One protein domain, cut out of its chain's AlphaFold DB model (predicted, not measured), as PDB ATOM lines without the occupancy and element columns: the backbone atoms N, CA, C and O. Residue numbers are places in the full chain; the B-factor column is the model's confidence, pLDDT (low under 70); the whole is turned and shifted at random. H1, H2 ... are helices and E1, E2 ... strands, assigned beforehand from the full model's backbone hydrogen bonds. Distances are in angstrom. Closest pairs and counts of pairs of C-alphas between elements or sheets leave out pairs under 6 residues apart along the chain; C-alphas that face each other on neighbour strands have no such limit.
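AT A GLANCE: This is residues 2 to 37 and 47 to 93 of the 127 residues of an uncharacterized protein of Chitinophaga sp. OK723 (UniProt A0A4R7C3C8). Much of this model is loop, round a small parallel sheet, order E1 E3 E2, with one helix, H1, along one face: two layers, helix over sheet. Named elements, in chain order E1, E2, E3, H1, hold 32 of 83 printed residues, class mixed. It is only just compact, close to loose, radius of gyration of the C-alphas 13.8 A, and elongated, spanning 44 by 25 by 19 A.

IN THESE COORDINATES: Find C-alpha 9 at (204.527, 140.735, 156.818), where E1, residues 9 to 14, begins its 16.1 A. E3, residues 52 to 57, spans 16.3 A; E2, residues 32 to 34, 6.7 A. H1, residues 73 to 89, runs 24.4 A to C-alpha 89 at (198.522, 133.086, 149.929).

HOW THE PARTS SIT: Look at inner strand E3: within hydrogen-bond range are N 11 of E1 and O 53, 2.8 A, and N 34 of E2 and O 56, 2.8 A. H1 is on the sheet, height 9.5 A, over E3; their closest C-alphas, Gln 75 and Tyr 57, are 6.9 A apart. Every O i to N i+4 pair of H1 is within hydrogen-bond range.

THE WHOLE: Residues 38 to 46 are not printed, leaving 26.6 A between C-alphas 37 and 47. Links E1 to E2 and E3 to H1 are long. Residues 2 to 5 have pLDDT under 70.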
ATOM      1  N   THR A   2     200.241 139.093 139.288       51.81
ATOM      2  CA  THR A   2     200.577 140.059 140.342       51.81
ATOM      3  C   THR A   2     201.784 139.523 141.104       51.81
ATOM      4  O   THR A   2     201.726 138.418 141.633       51.81
ATOM      5  N   ASN A   3     202.887 140.271 141.114       57.19
ATOM      6  CA  ASN A   3     204.115 139.886 141.799       57.19
ATOM      7  C   ASN A   3     203.867 139.871 143.322       57.19
ATOM      8  O   ASN A   3     203.873 140.914 143.973       57.19
ATOM      9  N   LYS A   4     203.564 138.687 143.870       62.47
ATOM     10  CA  LYS A   4     203.270 138.479 145.297       62.47
ATOM     11  C   LYS A   4     204.524 138.521 146.180       62.47
ATOM     12  O   LYS A   4     204.385 138.589 147.394       62.47
ATOM     13  N   HIS A   5     205.723 138.539 145.589       64.81
ATOM     14  CA  HIS A   5     207.003 138.469 146.305       64.81
ATOM     15  C   HIS A   5     207.320 139.705 147.157       64.81
ATOM     16  O   HIS A   5     208.272 139.689 147.927       64.81
ATOM     17  N   ASN A   6     206.538 140.780 147.039       82.25
ATOM     18  CA  ASN A   6     206.748 141.985 147.835       82.25
ATOM     19  C   ASN A   6     206.039 141.947 149.201       82.25
ATOM     20  O   ASN A   6     206.315 142.800 150.039       82.25
ATOM     21  N   MET A   7     205.141 140.983 149.443       89.62
ATOM     22  CA  MET A   7     204.457 140.854 150.730       89.62
ATOM     23  C   MET A   7     205.393 140.223 151.764       89.62
ATOM     24  O   MET A   7     205.756 139.059 151.631       89.62
ATOM     25  N   ARG A   8     205.795 140.995 152.779       93.44
ATOM     26  CA  ARG A   8     206.812 140.585 153.762       93.44
ATOM     27  C   ARG A   8     206.232 140.258 155.129       93.44
ATOM     28  O   ARG A   8     206.826 139.464 155.853       93.44
ATOM     29  N   TYR A   9     205.097 140.858 155.482       96.19
ATOM     30  CA  TYR A   9     204.527 140.735 156.818       96.19
ATOM     31  C   TYR A   9     203.015 140.522 156.792       96.19
ATOM     32  O   TYR A   9     202.299 141.120 155.994       96.19
ATOM     33  N   ILE A  10     202.525 139.709 157.717       97.69
ATOM     34  CA  ILE A  10     201.127 139.677 158.139       97.69
ATOM     35  C   ILE A  10     201.137 140.178 159.581       97.69
ATOM     36  O   ILE A  10     201.748 139.555 160.449       97.69
ATOM     37  N   VAL A  11     200.540 141.341 159.821       97.56
ATOM     38  CA  VAL A  11     200.704 142.085 161.073       97.56
ATOM     39  C   VAL A  11     199.422 142.005 161.881       97.56
ATOM     40  O   VAL A  11     198.350 142.371 161.394       97.56
ATOM     41  N   VAL A  12     199.530 141.521 163.115       98.19
ATOM     42  CA  VAL A  12     198.401 141.386 164.035       98.19
ATOM     43  C   VAL A  12     198.335 142.594 164.960       98.19
ATOM     44  O   VAL A  12     199.305 142.942 165.633       98.19
ATOM     45  N   HIS A  13     197.152 143.196 165.020       97.38
ATOM     46  CA  HIS A  13     196.837 144.370 165.820       97.38
ATOM     47  C   HIS A  13     195.662 144.105 166.768       97.38
ATOM     48  O   HIS A  13     194.817 143.240 166.528       97.38
ATOM     49  N   SER A  14     195.564 144.919 167.814       96.12
ATOM     50  CA  SER A  14     194.295 145.229 168.477       96.12
ATOM     51  C   SER A  14     193.810 146.603 168.008       96.12
ATOM     52  O   SER A  14     194.617 147.428 167.576       96.12
ATOM     53  N   THR A  15     192.512 146.884 168.107       95.62
ATOM     54  CA  THR A  15     192.000 148.239 167.836       95.62
ATOM     55  C   THR A  15     192.323 149.235 168.950       95.62
ATOM     56  O   THR A  15     192.088 150.426 168.763       95.62
ATOM     57  N   GLY A  16     192.825 148.780 170.105       93.94
ATOM     58  CA  GLY A  16     193.047 149.632 171.271       93.94
ATOM     59  C   GLY A  16     191.739 150.227 171.794       93.94
ATOM     60  O   GLY A  16     191.685 151.394 172.167       93.94
ATOM     61  N   THR A  17     190.658 149.445 171.780       93.38
ATOM     62  CA  THR A  17     189.327 149.883 172.224       93.38
ATOM     63  C   THR A  17     188.738 148.928 173.251       93.38
ATOM     64  O   THR A  17     189.194 147.796 173.415       93.38
ATOM     65  N   SER A  18     187.651 149.337 173.909       91.25
ATOM     66  CA  SER A  18     186.836 148.364 174.641       91.25
ATOM     67  C   SER A  18     186.178 147.379 173.664       91.25
ATOM     68  O   SER A  18     185.824 147.744 172.538       91.25
ATOM     69  N   VAL A  19     185.962 146.133 174.097       87.44
ATOM     70  CA  VAL A  19     185.372 145.066 173.262       87.44
ATOM     71  C   VAL A  19     184.001 145.461 172.690       87.44
ATOM     72  O   VAL A  19     183.655 145.073 171.579       87.44
ATOM     73  N   ARG A  20     183.219 146.268 173.421       86.38
ATOM     74  CA  ARG A  20     181.852 146.672 173.038       86.38
ATOM     75  C   ARG A  20     181.769 148.023 172.327       86.38
ATOM     76  O   ARG A  20     180.666 148.473 172.031       86.38
ATOM     77  N   GLN A  21     182.896 148.682 172.076       90.75
ATOM     78  CA  GLN A  21     182.893 149.973 171.399       90.75
ATOM     79  C   GLN A  21     182.426 149.822 169.948       90.75
ATOM     80  O   GLN A  21     182.923 148.971 169.212       90.75
ATOM     81  N   THR A  22     181.491 150.669 169.522       91.88
ATOM     82  CA  THR A  22     181.122 150.778 168.108       91.88
ATOM     83  C   THR A  22     182.259 151.447 167.344       91.88
ATOM     84  O   THR A  22     182.709 152.528 167.725       91.88
ATOM     85  N   LEU A  23     182.714 150.819 166.260       93.00
ATOM     86  CA  LEU A  23     183.803 151.323 165.426       93.00
ATOM     87  C   LEU A  23     183.275 151.785 164.069       93.00
ATOM     88  O   LEU A  23     182.437 151.120 163.461       93.00
ATOM     89  N   ASN A  24     183.819 152.889 163.560       94.69
ATOM     90  CA  ASN A  24     183.679 153.233 162.150       94.69
ATOM     91  C   ASN A  24     184.698 152.418 161.343       94.69
ATOM     92  O   ASN A  24     185.841 152.836 161.169       94.69
ATOM     93  N   THR A  25     184.287 151.241 160.871       90.62
ATOM     94  CA  THR A  25     185.179 150.289 160.193       90.62
ATOM     95  C   THR A  25     185.822 150.859 158.931       90.62
ATOM     96  O   THR A  25     186.950 150.498 158.628       90.62
ATOM     97  N   ALA A  26     185.151 151.775 158.226       89.62
ATOM     98  CA  ALA A  26     185.672 152.396 157.006       89.62
ATOM     99  C   ALA A  26     186.845 153.363 157.260       89.62
ATOM    100  O   ALA A  26     187.567 153.700 156.327       89.62
ATOM    101  N   ALA A  27     187.031 153.815 158.504       93.19
ATOM    102  CA  ALA A  27     188.105 154.728 158.891       93.19
ATOM    103  C   ALA A  27     189.321 154.012 159.507       93.19
ATOM    104  O   ALA A  27     190.301 154.667 159.860       93.19
ATOM    105  N   LEU A  28     189.264 152.687 159.681       95.38
ATOM    106  CA  LEU A  28     190.353 151.923 160.285       95.38
ATOM    107  C   LEU A  28     191.476 151.656 159.265       95.38
ATOM    108  O   LEU A  28     191.184 151.354 158.107       95.38
ATOM    109  N   PRO A  29     192.759 151.692 159.677       94.56
ATOM    110  CA  PRO A  29     193.896 151.521 158.767       94.56
ATOM    111  C   PRO A  29     194.184 150.053 158.387       94.56
ATOM    112  O   PRO A  29     195.148 149.772 157.676       94.56
ATOM    113  N   TYR A  30     193.366 149.105 158.846       96.56
ATOM    114  CA  TYR A  30     193.594 147.668 158.680       96.56
ATOM    115  C   TYR A  30     192.972 147.128 157.391       96.56
ATOM    116  O   TYR A  30     192.018 147.697 156.864       96.56
ATOM    117  N   HIS A  31     193.471 145.992 156.905       97.81
ATOM    118  CA  HIS A  31     192.814 145.240 155.832       97.81
ATOM    119  C   HIS A  31     191.604 144.481 156.361       97.81
ATOM    120  O   HIS A  31     190.542 144.462 155.736       97.81
ATOM    121  N   PHE A  32     191.763 143.883 157.540       98.38
ATOM    122  CA  PHE A  32     190.751 143.042 158.152       98.38
ATOM    123  C   PHE A  32     190.482 143.451 159.596       98.38
ATOM    124  O   PHE A  32     191.403 143.794 160.337       98.38
ATOM    125  N   LEU A  33     189.215 143.364 160.000       98.31
ATOM    126  CA  LEU A  33     188.785 143.486 161.387       98.31
ATOM    127  C   LEU A  33     188.034 142.227 161.815       98.31
ATOM    128  O   LEU A  33     187.093 141.807 161.144       98.31
ATOM    129  N   ILE A  34     188.399 141.667 162.963       98.31
ATOM    130  CA  ILE A  34     187.695 140.547 163.585       98.31
ATOM    131  C   ILE A  34     186.857 141.074 164.745       98.31
ATOM    132  O   ILE A  34     187.370 141.509 165.781       98.31
ATOM    133  N   THR A  35     185.542 141.030 164.566       97.12
ATOM    134  CA  THR A  35     184.570 141.443 165.588       97.12
ATOM    135  C   THR A  35     184.579 140.493 166.795       97.12
ATOM    136  O   THR A  35     185.023 139.350 166.662       97.12
ATOM    137  N   PRO A  36     184.027 140.887 167.960       96.38
ATOM    138  CA  PRO A  36     183.989 140.026 169.147       96.38
ATOM    139  C   PRO A  36     183.266 138.685 168.948       96.38
ATOM    140  O   PRO A  36     183.545 137.730 169.669       96.38
ATOM    141  N   SER A  37     182.355 138.591 167.974       96.38
ATOM    142  CA  SER A  37     181.651 137.349 167.625       96.38
ATOM    143  C   SER A  37     182.428 136.437 166.668       96.38
ATOM    144  O   SER A  37     181.899 135.414 166.249       96.38
ATOM    145  N   GLN A  47     196.738 144.615 148.807       87.94
ATOM    146  CA  GLN A  47     197.571 144.913 147.645       87.94
ATOM    147  C   GLN A  47     198.999 144.426 147.896       87.94
ATOM    148  O   GLN A  47     199.688 144.919 148.779       87.94
ATOM    149  N   ALA A  48     199.485 143.491 147.071       76.00
ATOM    150  CA  ALA A  48     200.808 142.871 147.243       76.00
ATOM    151  C   ALA A  48     201.976 143.882 147.348       76.00
ATOM    152  O   ALA A  48     203.000 143.600 147.965       76.00
ATOM    153  N   LYS A  49     201.819 145.077 146.764       76.06
ATOM    154  CA  LYS A  49     202.819 146.154 146.786       76.06
ATOM    155  C   LYS A  49     202.973 146.862 148.142       76.06
ATOM    156  O   LYS A  49     203.962 147.559 148.321       76.06
ATOM    157  N   GLU A  50     202.029 146.708 149.073       85.31
ATOM    158  CA  GLU A  50     202.068 147.398 150.375       85.31
ATOM    159  C   GLU A  50     203.102 146.795 151.332       85.31
ATOM    160  O   GLU A  50     203.606 147.473 152.220       85.31
ATOM    161  N   GLY A  51     203.474 145.529 151.125       90.75
ATOM    162  CA  GLY A  51     204.496 144.855 151.921       90.75
ATOM    163  C   GLY A  51     204.021 144.330 153.276       90.75
ATOM    164  O   GLY A  51     204.741 143.520 153.867       90.75
ATOM    165  N   CYS A  52     202.822 144.711 153.725       94.19
ATOM    166  CA  CYS A  52     202.149 144.143 154.888       94.19
ATOM    167  C   CYS A  52     200.657 143.856 154.640       94.19
ATOM    168  O   CYS A  52     200.007 144.518 153.831       94.19
ATOM    169  N   VAL A  53     200.118 142.870 155.365       97.06
ATOM    170  CA  VAL A  53     198.678 142.657 155.560       97.06
ATOM    171  C   VAL A  53     198.336 142.860 157.030       97.06
ATOM    172  O   VAL A  53     198.600 141.996 157.857       97.06
ATOM    173  N   ASP A  54     197.736 143.998 157.353       97.25
ATOM    174  CA  ASP A  54     197.273 144.314 158.705       97.25
ATOM    175  C   ASP A  54     195.899 143.712 159.042       97.25
ATOM    176  O   ASP A  54     194.898 143.992 158.372       97.25
ATOM    177  N   ILE A  55     195.843 142.941 160.125       98.31
ATOM    178  CA  ILE A  55     194.628 142.346 160.694       98.31
ATOM    179  C   ILE A  55     194.478 142.855 162.120       98.31
ATOM    180  O   ILE A  55     195.391 142.697 162.925       98.31
ATOM    181  N   ALA A  56     193.319 143.411 162.462       97.88
ATOM    182  CA  ALA A  56     193.008 143.797 163.831       97.88
ATOM    183  C   ALA A  56     191.890 142.938 164.417       97.88
ATOM    184  O   ALA A  56     190.921 142.616 163.730       97.88
ATOM    185  N   TYR A  57     191.963 142.625 165.708       98.06
ATOM    186  CA  TYR A  57     190.776 142.228 166.464       98.06
ATOM    187  C   TYR A  57     190.189 143.446 167.185       98.06
ATOM    188  O   TYR A  57     190.917 144.309 167.678       98.06
ATOM    189  N   GLN A  58     188.859 143.520 167.253       97.31
ATOM    190  CA  GLN A  58     188.172 144.550 168.026       97.31
ATOM    191  C   GLN A  58     188.360 144.293 169.524       97.31
ATOM    192  O   GLN A  58     187.919 143.260 170.034       97.31
ATOM    193  N   GLY A  59     188.968 145.248 170.223       96.12
ATOM    194  CA  GLY A  59     189.305 145.135 171.636       96.12
ATOM    195  C   GLY A  59     190.705 145.668 171.922       96.12
ATOM    196  O   GLY A  59     191.208 146.537 171.208       96.12
ATOM    197  N   GLY A  60     191.324 145.131 172.966       93.75
ATOM    198  CA  GLY A  60     192.686 145.452 173.368       93.75
ATOM    199  C   GLY A  60     192.779 146.308 174.622       93.75
ATOM    200  O   GLY A  60     193.872 146.420 175.142       93.75
ATOM    201  N   LEU A  61     191.682 146.881 175.140       93.31
ATOM    202  CA  LEU A  61     191.694 147.615 176.414       93.31
ATOM    203  C   LEU A  61     190.936 146.886 177.523       93.31
ATOM    204  O   LEU A  61     189.821 146.391 177.323       93.31
ATOM    205  N   ASP A  62     191.516 146.889 178.721       86.06
ATOM    206  CA  ASP A  62     190.839 146.498 179.954       86.06
ATOM    207  C   ASP A  62     189.885 147.602 180.475       86.06
ATOM    208  O   ASP A  62     189.699 148.658 179.865       86.06
ATOM    209  N   LYS A  63     189.255 147.378 181.639       84.25
ATOM    210  CA  LYS A  63     188.340 148.360 182.262       84.25
ATOM    211  C   LYS A  63     189.034 149.649 182.722       84.25
ATOM    212  O   LYS A  63     188.343 150.634 182.967       84.25
ATOM    213  N   LYS A  64     190.354 149.627 182.907       85.94
ATOM    214  CA  LYS A  64     191.171 150.771 183.332       85.94
ATOM    215  C   LYS A  64     191.759 151.529 182.136       85.94
ATOM    216  O   LYS A  64     192.355 152.581 182.342       85.94
ATOM    217  N   GLY A  65     191.556 151.034 180.913       81.75
ATOM    218  CA  GLY A  65     192.113 151.611 179.693       81.75
ATOM    219  C   GLY A  65     193.561 151.195 179.430       81.75
ATOM    220  O   GLY A  65     194.222 151.829 178.615       81.75
ATOM    221  N   SER A  66     194.058 150.157 180.107       85.88
ATOM    222  CA  SER A  66     195.372 149.570 179.840       85.88
ATOM    223  C   SER A  66     195.275 148.535 178.726       85.88
ATOM    224  O   SER A  66     194.269 147.823 178.630       85.88
ATOM    225  N   LEU A  67     196.318 148.443 177.893       84.75
ATOM    226  CA  LEU A  67     196.381 147.425 176.852       84.75
ATOM    227  C   LEU A  67     196.443 146.028 177.484       84.75
ATOM    228  O   LEU A  67     197.206 145.784 178.415       84.75
ATOM    229  N   ASN A  68     195.589 145.128 177.006       87.81
ATOM    230  CA  ASN A  68     195.467 143.765 177.501       87.81
ATOM    231  C   ASN A  68     194.857 142.862 176.423       87.81
ATOM    232  O   ASN A  68     193.958 143.289 175.694       87.81
ATOM    233  N   ASP A  69     195.273 141.594 176.374       93.00
ATOM    234  CA  ASP A  69     194.617 140.595 175.533       93.00
ATOM    235  C   ASP A  69     193.154 140.425 175.965       93.00
ATOM    236  O   ASP A  69     192.839 139.904 177.037       93.00
ATOM    237  N   SER A  70     192.245 140.920 175.128       94.44
ATOM    238  CA  SER A  70     190.803 140.881 175.364       94.44
ATOM    239  C   SER A  70     190.073 140.024 174.331       94.44
ATOM    240  O   SER A  70     188.876 140.232 174.109       94.44
ATOM    241  N   ARG A  71     190.791 139.141 173.626       95.75
ATOM    242  CA  ARG A  71     190.211 138.339 172.548       95.75
ATOM    243  C   ARG A  71     189.200 137.334 173.091       95.75
ATOM    244  O   ARG A  71     189.405 136.703 174.124       95.75
ATOM    245  N   THR A  72     188.103 137.158 172.363       95.44
ATOM    246  CA  THR A  72     187.165 136.050 172.583       95.44
ATOM    247  C   THR A  72     187.668 134.774 171.902       95.44
ATOM    248  O   THR A  72     188.448 134.837 170.952       95.44
ATOM    249  N   SER A  73     187.175 133.602 172.314       95.25
ATOM    250  CA  SER A  73     187.498 132.333 171.641       95.25
ATOM    251  C   SER A  73     187.159 132.372 170.146       95.25
ATOM    252  O   SER A  73     187.977 131.982 169.320       95.25
ATOM    253  N   SER A  74     186.007 132.950 169.783       96.06
ATOM    254  CA  SER A  74     185.599 133.120 168.381       96.06
ATOM    255  C   SER A  74     186.529 134.056 167.601       96.06
ATOM    256  O   SER A  74     186.750 133.844 166.409       96.06
ATOM    257  N   GLN A  75     187.097 135.083 168.249       97.50
ATOM    258  CA  GLN A  75     188.139 135.910 167.637       97.50
ATOM    259  C   GLN A  75     189.419 135.111 167.406       97.50
ATOM    260  O   GLN A  75     190.003 135.236 166.334       97.50
ATOM    261  N   CYS A  76     189.839 134.286 168.367       97.50
ATOM    262  CA  CYS A  76     191.016 133.431 168.222       97.50
ATOM    263  C   CYS A  76     190.857 132.424 167.071       97.50
ATOM    264  O   CYS A  76     191.754 132.338 166.233       97.50
ATOM    265  N   ASP A  77     189.703 131.756 166.957       97.06
ATOM    266  CA  ASP A  77     189.435 130.776 165.892       97.06
ATOM    267  C   ASP A  77     189.450 131.440 164.505       97.06
ATOM    268  O   ASP A  77     190.090 130.960 163.561       97.06
ATOM    269  N   CYS A  78     188.775 132.589 164.384       97.94
ATOM    270  CA  CYS A  78     188.753 133.371 163.151       97.94
ATOM    271  C   CYS A  78     190.149 133.900 162.793       97.94
ATOM    272  O   CYS A  78     190.563 133.801 161.635       97.94
ATOM    273  N   MET A  79     190.890 134.426 163.774       98.31
ATOM    274  CA  MET A  79     192.244 134.950 163.584       98.31
ATOM    275  C   MET A  79     193.172 133.849 163.088       98.31
ATOM    276  O   MET A  79     193.829 134.033 162.070       98.31
ATOM    277  N   PHE A  80     193.182 132.693 163.751       97.69
ATOM    278  CA  PHE A  80     194.034 131.573 163.368       97.69
ATOM    279  C   PHE A  80     193.742 131.112 161.936       97.69
ATOM    280  O   PHE A  80     194.648 131.049 161.109       97.69
ATOM    281  N   THR A  81     192.465 130.892 161.610       97.00
ATOM    282  CA  THR A  81     192.042 130.492 160.257       97.00
ATOM    283  C   THR A  81     192.470 131.519 159.205       97.00
ATOM    284  O   THR A  81     192.995 131.164 158.153       97.00
ATOM    285  N   THR A  82     192.294 132.810 159.498       97.81
ATOM    286  CA  THR A  82     192.670 133.899 158.584       97.81
ATOM    287  C   THR A  82     194.184 133.958 158.376       97.81
ATOM    288  O   THR A  82     194.641 134.135 157.248       97.81
ATOM    289  N   LEU A  83     194.970 133.778 159.441       97.81
ATOM    290  CA  LEU A  83     196.431 133.749 159.371       97.81
ATOM    291  C   LEU A  83     196.938 132.561 158.548       97.81
ATOM    292  O   LEU A  83     197.836 132.750 157.730       97.81
ATOM    293  N   VAL A  84     196.331 131.377 158.694       96.12
ATOM    294  CA  VAL A  84     196.655 130.203 157.869       96.12
ATOM    295  C   VAL A  84     196.416 130.511 156.391       96.12
ATOM    296  O   VAL A  84     197.348 130.414 155.594       96.12
ATOM    297  N   LEU A  85     195.223 130.994 156.029       96.00
ATOM    298  CA  LEU A  85     194.884 131.325 154.638       96.00
ATOM    299  C   LEU A  85     195.819 132.383 154.033       96.00
ATOM    300  O   LEU A  85     196.237 132.274 152.880       96.00
ATOM    301  N   LEU A  86     196.175 133.414 154.804       95.56
ATOM    302  CA  LEU A  86     197.108 134.441 154.345       95.56
ATOM    303  C   LEU A  86     198.535 133.909 154.212       95.56
ATOM    304  O   LEU A  86     199.232 134.318 153.287       95.56
ATOM    305  N   SER A  87     198.958 132.990 155.082       94.88
ATOM    306  CA  SER A  87     200.272 132.349 154.984       94.88
ATOM    307  C   SER A  87     200.378 131.446 153.753       94.88
ATOM    308  O   SER A  87     201.392 131.470 153.067       94.88
ATOM    309  N   GLU A  88     199.305 130.746 153.375       94.69
ATOM    310  CA  GLU A  88     199.249 130.010 152.107       94.69
ATOM    311  C   GLU A  88     199.263 130.959 150.900       94.69
ATOM    312  O   GLU A  88     199.904 130.696 149.880       94.69
ATOM    313  N   GLN A  89     198.572 132.098 151.004       92.81
ATOM    314  CA  GLN A  89     198.522 133.086 149.929       92.81
ATOM    315  C   GLN A  89     199.854 133.836 149.742       92.81
ATOM    316  O   GLN A  89     200.171 134.224 148.606       92.81
ATOM    317  N   PHE A  90     200.594 134.055 150.831       93.38
ATOM    318  CA  PHE A  90     201.845 134.808 150.916       93.38
ATOM    319  C   PHE A  90     202.894 134.017 151.724       93.38
ATOM    320  O   PHE A  90     203.220 134.405 152.844       93.38
ATOM    321  N   PRO A  91     203.452 132.930 151.161       92.69
ATOM    322  CA  PRO A  91     204.306 131.987 151.897       92.69
ATOM    323  C   PRO A  91     205.614 132.590 152.428       92.69
ATOM    324  O   PRO A  91     206.160 132.109 153.413       92.69
ATOM    325  N   GLU A  92     206.098 133.666 151.808       91.81
ATOM    326  CA  GLU A  92     207.305 134.383 152.243       91.81
ATOM    327  C   GLU A  92     207.022 135.418 153.348       91.81
ATOM    328  O   GLU A  92     207.950 136.010 153.905       91.81
ATOM    329  N   ALA A  93     205.746 135.686 153.652       94.38
ATOM    330  CA  ALA A  93     205.371 136.690 154.633       94.38
ATOM    331  C   ALA A  93     205.475 136.136 156.058       94.38
ATOM    332  O   ALA A  93     204.958 135.069 156.385       94.38
TER     333      ALA A  93